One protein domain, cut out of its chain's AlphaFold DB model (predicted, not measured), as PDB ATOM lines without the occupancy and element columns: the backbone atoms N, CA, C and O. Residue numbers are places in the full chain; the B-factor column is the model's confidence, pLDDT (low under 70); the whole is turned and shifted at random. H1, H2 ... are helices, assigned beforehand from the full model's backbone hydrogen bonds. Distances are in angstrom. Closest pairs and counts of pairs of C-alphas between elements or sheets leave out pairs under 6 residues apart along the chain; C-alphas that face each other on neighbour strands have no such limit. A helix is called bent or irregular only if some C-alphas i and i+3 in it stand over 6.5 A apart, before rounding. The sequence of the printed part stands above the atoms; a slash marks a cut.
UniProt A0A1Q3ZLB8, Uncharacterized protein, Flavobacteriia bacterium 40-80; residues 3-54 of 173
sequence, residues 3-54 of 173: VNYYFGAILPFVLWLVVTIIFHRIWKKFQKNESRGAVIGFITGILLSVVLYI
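This is residues 3 to 54 of the 173 residues of an uncharacterized protein of Flavobacteriia bacterium 40-80 (UniProt A0A1Q3ZLB8). Two helices run side by side in opposite directions, joined at one end by a short loop, so that the chain makes a long, narrow U with unequal arms. H1 is the longer arm, and its beginning sticks out with residues 4 to 10, of which 5 to 10 belong to H1; there is no further layer. The printed part has 52 residues with two named helices, H1 then H2, and no named strand; the class is all helix. The whole is loose, with a radius of gyration of the C-alphas of 13.7 A, and is a rod spanning 44 by 19 by 9 A.

From Val 3 the printed part soon enters H1, residues 5 to 29, which begins at C-alpha 5 (26.821, 91.090, 80.636) and measures 37.3 A from first to last C-alpha. H1 is irregular, but only just: C-alphas 9 and 12 are 6.8 A apart, and its line is a rough one. H2, residues 36 to 53, measures 26.1 A and ends at C-alpha 53 (29.290, 76.499, 92.096).

H1 and H2 are close but not clearly touching, with 1 pair of C-alphas within 8 A. Their closest C-alphas, those of Phe 23 and Ile 43, are 7.8 A apart. The two helices run opposite ways at a shallow tilt of 8 degrees, and their centres are 13.5 A apart. In H2 every O i to N i+4 pair is within hydrogen-bond range; in H1 19 of 21 are.

The two C-alphas farthest apart, those of Asn 4 and Glu 34, are 44.5 A apart. The printed part has no cut. The link from H1 to H2 has 6 residues and is short. The mean pLDDT of the printed part is 76.6; residues 31 to 37 and 51 to 54 are under 70.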
ATOM      1  N   VAL A   3      29.917  91.737  86.733       85.81
ATOM      2  CA  VAL A   3      30.691  91.749  85.500       85.81
ATOM      3  C   VAL A   3      29.771  92.204  84.377       85.81
ATOM      4  O   VAL A   3      28.580  91.905  84.412       85.81
ATOM      5  N   ASN A   4      30.289  92.953  83.402       87.81
ATOM      6  CA  ASN A   4      29.502  93.344  82.228       87.81
ATOM      7  C   ASN A   4      28.848  92.106  81.588       87.81
ATOM      8  O   ASN A   4      29.493  91.058  81.521       87.81
ATOM      9  N   TYR A   5      27.598  92.227  81.130       84.75
ATOM     10  CA  TYR A   5      26.821  91.090  80.636       84.75
ATOM     11  C   TYR A   5      27.554  90.242  79.589       84.75
ATOM     12  O   TYR A   5      27.678  89.032  79.765       84.75
ATOM     13  N   TYR A   6      28.100  90.870  78.543       83.44
ATOM     14  CA  TYR A   6      28.761  90.154  77.449       83.44
ATOM     15  C   TYR A   6      30.038  89.456  77.909       83.44
ATOM     16  O   TYR A   6      30.271  88.294  77.581       83.44
ATOM     17  N   PHE A   7      30.848  90.140  78.718       83.12
ATOM     18  CA  PHE A   7      32.068  89.551  79.263       83.12
ATOM     19  C   PHE A   7      31.750  88.398  80.222       83.12
ATOM     20  O   PHE A   7      32.390  87.350  80.162       83.12
ATOM     21  N   GLY A   8      30.734  88.570  81.075       81.44
ATOM     22  CA  GLY A   8      30.220  87.520  81.945       81.44
ATOM     23  C   GLY A   8      29.782  86.308  81.131       81.44
ATOM     24  O   GLY A   8      30.315  85.227  81.329       81.44
ATOM     25  N   ALA A   9      28.911  86.491  80.139       78.31
ATOM     26  CA  ALA A   9      28.418  85.405  79.294       78.31
ATOM     27  C   ALA A   9      29.535  84.605  78.589       78.31
ATOM     28  O   ALA A   9      29.416  83.391  78.441       78.31
ATOM     29  N   ILE A  10      30.635  85.258  78.196       85.12
ATOM     30  CA  ILE A  10      31.767  84.616  77.505       85.12
ATOM     31  C   ILE A  10      32.727  83.911  78.480       85.12
ATOM     32  O   ILE A  10      33.369  82.924  78.113       85.12
ATOM     33  N   LEU A  11      32.824  84.365  79.733       83.12
ATOM     34  CA  LEU A  11      33.803  83.863  80.702       83.12
ATOM     35  C   LEU A  11      33.725  82.337  80.940       83.12
ATOM     36  O   LEU A  11      34.779  81.697  80.902       83.12
ATOM     37  N   PRO A  12      32.543  81.707  81.122       78.38
ATOM     38  CA  PRO A  12      32.441  80.251  81.246       78.38
ATOM     39  C   PRO A  12      32.966  79.508  80.018       78.38
ATOM     40  O   PRO A  12      33.612  78.474  80.162       78.38
ATOM     41  N   PHE A  13      32.738  80.047  78.816       81.62
ATOM     42  CA  PHE A  13      33.215  79.445  77.574       81.62
ATOM     43  C   PHE A  13      34.746  79.500  77.474       81.62
ATOM     44  O   PHE A  13      35.389  78.507  77.134       81.62
ATOM     45  N   VAL A  14      35.345  80.633  77.851       85.62
ATOM     46  CA  VAL A  14      36.807  80.784  77.913       85.62
ATOM     47  C   VAL A  14      37.412  79.838  78.951       85.62
ATOM     48  O   VAL A  14      38.385  79.147  78.652       85.62
ATOM     49  N   LEU A  15      36.826  79.753  80.149       83.00
ATOM     50  CA  LEU A  15      37.276  78.823  81.190       83.00
ATOM     51  C   LEU A  15      37.182  77.369  80.720       83.00
ATOM     52  O   LEU A  15      38.128  76.604  80.902       83.00
ATOM     53  N   TRP A  16      36.087  77.000  80.058       80.44
ATOM     54  CA  TRP A  16      35.907  75.670  79.485       80.44
ATOM     55  C   TRP A  16      36.970  75.338  78.425       80.44
ATOM     56  O   TRP A  16      37.545  74.245  78.452       80.44
ATOM     57  N   LEU A  17      37.308  76.287  77.543       85.06
ATOM     58  CA  LEU A  17      38.389  76.120  76.565       85.06
ATOM     59  C   LEU A  17      39.752  75.934  77.242       85.06
ATOM     60  O   LEU A  17      40.487  75.008  76.896       85.06
ATOM     61  N   VAL A  18      40.086  76.771  78.229       85.31
ATOM     62  CA  VAL A  18      41.349  76.671  78.984       85.31
ATOM     63  C   VAL A  18      41.468  75.306  79.653       85.31
ATOM     64  O   VAL A  18      42.496  74.638  79.536       85.31
ATOM     65  N   VAL A  19      40.398  74.860  80.303       81.19
ATOM     66  CA  VAL A  19      40.337  73.556  80.959       81.19
ATOM     67  C   VAL A  19      40.504  72.418  79.951       81.19
ATOM     68  O   VAL A  19      41.290  71.503  80.193       81.19
ATOM     69  N   THR A  20      39.852  72.502  78.791       80.88
ATOM     70  CA  THR A  20      39.999  71.522  77.705       80.88
ATOM     71  C   THR A  20      41.442  71.453  77.196       80.88
ATOM     72  O   THR A  20      41.984  70.362  77.009       80.88
ATOM     73  N   ILE A  21      42.113  72.598  77.031       85.56
ATOM     74  CA  ILE A  21      43.521  72.664  76.610       85.56
ATOM     75  C   ILE A  21      44.447  72.052  77.669       85.56
ATOM     76  O   ILE A  21      45.344  71.274  77.328       85.56
ATOM     77  N   ILE A  22      44.239  72.380  78.949       83.69
ATOM     78  CA  ILE A  22      45.008  71.815  80.068       83.69
ATOM     79  C   ILE A  22      44.818  70.299  80.107       83.69
ATOM     80  O   ILE A  22      45.804  69.562  80.141       83.69
ATOM     81  N   PHE A  23      43.572  69.832  80.017       79.38
ATOM     82  CA  PHE A  23      43.251  68.413  79.980       79.38
ATOM     83  C   PHE A  23      43.934  67.716  78.800       79.38
ATOM     84  O   PHE A  23      44.589  66.695  78.991       79.38
ATOM     85  N   HIS A  24      43.887  68.299  77.599       81.81
ATOM     86  CA  HIS A  24      44.561  67.754  76.421       81.81
ATOM     87  C   HIS A  24      46.088  67.666  76.597       81.81
ATOM     88  O   HIS A  24      46.714  66.675  76.208       81.81
ATOM     89  N   ARG A  25      46.717  68.678  77.212       81.94
ATOM     90  CA  ARG A  25      48.161  68.671  77.505       81.94
ATOM     91  C   ARG A  25      48.540  67.621  78.548       81.94
ATOM     92  O   ARG A  25      49.526  66.909  78.353       81.94
ATOM     93  N   ILE A  26      47.761  67.507  79.623       78.06
ATOM     94  CA  ILE A  26      47.938  66.474  80.651       78.06
ATOM     95  C   ILE A  26      47.764  65.092  80.009       78.06
ATOM     96  O   ILE A  26      48.631  64.234  80.150       78.06
ATOM     97  N   TRP A  27      46.724  64.905  79.199       72.56
ATOM     98  CA  TRP A  27      46.460  63.659  78.482       72.56
ATOM     99  C   TRP A  27      47.639  63.197  77.624       72.56
ATOM    100  O   TRP A  27      47.992  62.017  77.661       72.56
ATOM    101  N   LYS A  28      48.275  64.118  76.884       75.19
ATOM    102  CA  LYS A  28      49.474  63.813  76.087       75.19
ATOM    103  C   LYS A  28      50.663  63.386  76.951       75.19
ATOM    104  O   LYS A  28      51.385  62.479  76.556       75.19
ATOM    105  N   LYS A  29      50.861  63.987  78.129       73.06
ATOM    106  CA  LYS A  29      51.956  63.608  79.043       73.06
ATOM    107  C   LYS A  29      51.745  62.248  79.715       73.06
ATOM    108  O   LYS A  29      52.713  61.529  79.926       73.06
ATOM    109  N   PHE A  30      50.503  61.881  80.027       70.00
ATOM    110  CA  PHE A  30      50.180  60.652  80.765       70.00
ATOM    111  C   PHE A  30      49.820  59.455  79.869       70.00
ATOM    112  O   PHE A  30      49.290  58.460  80.352       70.00
ATOM    113  N   GLN A  31      50.143  59.502  78.570       61.47
ATOM    114  CA  GLN A  31      49.879  58.409  77.622       61.47
ATOM    115  C   GLN A  31      50.547  57.062  77.972       61.47
ATOM    116  O   GLN A  31      50.164  56.056  77.386       61.47
ATOM    117  N   LYS A  32      51.501  57.024  78.916       62.56
ATOM    118  CA  LYS A  32      52.306  55.833  79.244       62.56
ATOM    119  C   LYS A  32      52.111  55.247  80.655       62.56
ATOM    120  O   LYS A  32      52.722  54.226  80.934       62.56
ATOM    121  N   ASN A  33      51.280  55.840  81.521       61.12
ATOM    122  CA  ASN A  33      51.166  55.411  82.927       61.12
ATOM    123  C   ASN A  33      49.762  54.890  83.281       61.12
ATOM    124  O   ASN A  33      48.754  55.475  82.882       61.12
ATOM    125  N   GLU A  34      49.705  53.837  84.104       65.06
ATOM    126  CA  GLU A  34      48.474  53.191  84.605       65.06
ATOM    127  C   GLU A  34      47.594  54.120  85.466       65.06
ATOM    128  O   GLU A  34      46.386  53.932  85.573       65.06
ATOM    129  N   SER A  35      48.157  55.208  86.002       65.69
ATOM    130  CA  SER A  35      47.460  56.212  86.823       65.69
ATOM    131  C   SER A  35      46.497  57.137  86.054       65.69
ATOM    132  O   SER A  35      45.938  58.080  86.621       65.69
ATOM    133  N   ARG A  36      46.252  56.864  84.768       66.25
ATOM    134  CA  ARG A  36      45.414  57.669  83.866       66.25
ATOM    135  C   ARG A  36      43.977  57.843  84.370       66.25
ATOM    136  O   ARG A  36      43.454  58.951  84.320       66.25
ATOM    137  N   GLY A  37      43.362  56.779  84.893       68.50
ATOM    138  CA  GLY A  37      41.970  56.796  85.364       68.50
ATOM    139  C   GLY A  37      41.738  57.741  86.548       68.50
ATOM    140  O   GLY A  37      40.796  58.533  86.535       68.50
ATOM    141  N   ALA A  38      42.645  57.724  87.529       74.62
ATOM    142  CA  ALA A  38      42.551  58.570  88.719       74.62
ATOM    143  C   ALA A  38      42.683  60.065  88.379       74.62
ATOM    144  O   ALA A  38      41.922  60.890  88.883       74.62
ATOM    145  N   VAL A  39      43.596  60.416  87.466       75.00
ATOM    146  CA  VAL A  39      43.795  61.806  87.020       75.00
ATOM    147  C   VAL A  39      42.572  62.332  86.258       75.00
ATOM    148  O   VAL A  39      42.163  63.473  86.468       75.00
ATOM    149  N   ILE A  40      41.950  61.503  85.414       72.19
ATOM    150  CA  ILE A  40      40.728  61.874  84.683       72.19
ATOM    151  C   ILE A  40      39.567  62.096  85.654       72.19
ATOM    152  O   ILE A  40      38.880  63.113  85.555       72.19
ATOM    153  N   GLY A  41      39.371  61.176  86.606       75.19
ATOM    154  CA  GLY A  41      38.322  61.285  87.620       75.19
ATOM    155  C   GLY A  41      38.471  62.547  88.467       75.19
ATOM    156  O   GLY A  41      37.503  63.279  88.660       75.19
ATOM    157  N   PHE A  42      39.699  62.862  88.885       81.19
ATOM    158  CA  PHE A  42      39.999  64.062  89.665       81.19
ATOM    159  C   PHE A  42      39.711  65.361  88.896       81.19
ATOM    160  O   PHE A  42      39.022  66.241  89.414       81.19
ATOM    161  N   ILE A  43      40.172  65.480  87.644       78.31
ATOM    162  CA  ILE A  43      39.932  66.688  86.833       78.31
ATOM    163  C   ILE A  43      38.442  66.853  86.520       78.31
ATOM    164  O   ILE A  43      37.910  67.957  86.629       78.31
ATOM    165  N   THR A  44      37.757  65.760  86.180       77.50
ATOM    166  CA  THR A  44      36.311  65.778  85.906       77.50
ATOM    167  C   THR A  44      35.521  66.183  87.148       77.50
ATOM    168  O   THR A  44      34.613  67.007  87.050       77.50
ATOM    169  N   GLY A  45      35.901  65.670  88.323       80.88
ATOM    170  CA  GLY A  45      35.304  66.050  89.601       80.88
ATOM    171  C   GLY A  45      35.446  67.544  89.886       80.88
ATOM    172  O   GLY A  45      34.451  68.204  90.175       80.88
ATOM    173  N   ILE A  46      36.650  68.103  89.710       80.81
ATOM    174  CA  ILE A  46      36.890  69.544  89.887       80.81
ATOM    175  C   ILE A  46      36.062  70.368  88.900       80.81
ATOM    176  O   ILE A  46      35.432  71.340  89.313       80.81
ATOM    177  N   LEU A  47      36.019  69.990  87.616       75.12
ATOM    178  CA  LEU A  47      35.178  70.669  86.624       75.12
ATOM    179  C   LEU A  47      33.720  70.716  87.066       75.12
ATOM    180  O   LEU A  47      33.104  71.779  87.030       75.12
ATOM    181  N   LEU A  48      33.176  69.564  87.462       75.50
ATOM    182  CA  LEU A  48      31.777  69.440  87.842       75.50
ATOM    183  C   LEU A  48      31.475  70.316  89.063       75.50
ATOM    184  O   LEU A  48      30.496  71.057  89.059       75.50
ATOM    185  N   SER A  49      32.353  70.305  90.071       73.19
ATOM    186  CA  SER A  49      32.227  71.163  91.254       73.19
ATOM    187  C   SER A  49      32.296  72.653  90.910       73.19
ATOM    188  O   SER A  49      31.508  73.434  91.437       73.19
ATOM    189  N   VAL A  50      33.193  73.055  90.007       72.06
ATOM    190  CA  VAL A  50      33.328  74.452  89.568       72.06
ATOM    191  C   VAL A  50      32.086  74.902  88.794       72.06
ATOM    192  O   VAL A  50      31.544  75.967  89.085       72.06
ATOM    193  N   VAL A  51      31.582  74.087  87.864       68.06
ATOM    194  CA  VAL A  51      30.364  74.395  87.094       68.06
ATOM    195  C   VAL A  51      29.144  74.502  88.012       68.06
ATOM    196  O   VAL A  51      28.363  75.439  87.881       68.06
ATOM    197  N   LEU A  52      29.007  73.595  88.985       65.19
ATOM    198  CA  LEU A  52      27.898  73.610  89.943       65.19
ATOM    199  C   LEU A  52      27.964  74.775  90.940       65.19
ATOM    200  O   LEU A  52      26.934  75.128  91.504       65.19
ATOM    201  N   TYR A  53      29.135  75.369  91.173       64.62
ATOM    202  CA  TYR A  53      29.290  76.499  92.096       64.62
ATOM    203  C   TYR A  53      29.087  77.861  91.411       64.62
ATOM    204  O   TYR A  53      28.672  78.834  92.045       64.62
ATOM    205  N   ILE A  54      29.342  77.947  90.103       68.62
ATOM    206  CA  ILE A  54      29.269  79.186  89.318       68.62
ATOM    207  C   ILE A  54      27.869  79.316  88.699       68.62
ATOM    208  O   ILE A  54      27.687  79.270  87.486       68.62
TER     209      ILE A  54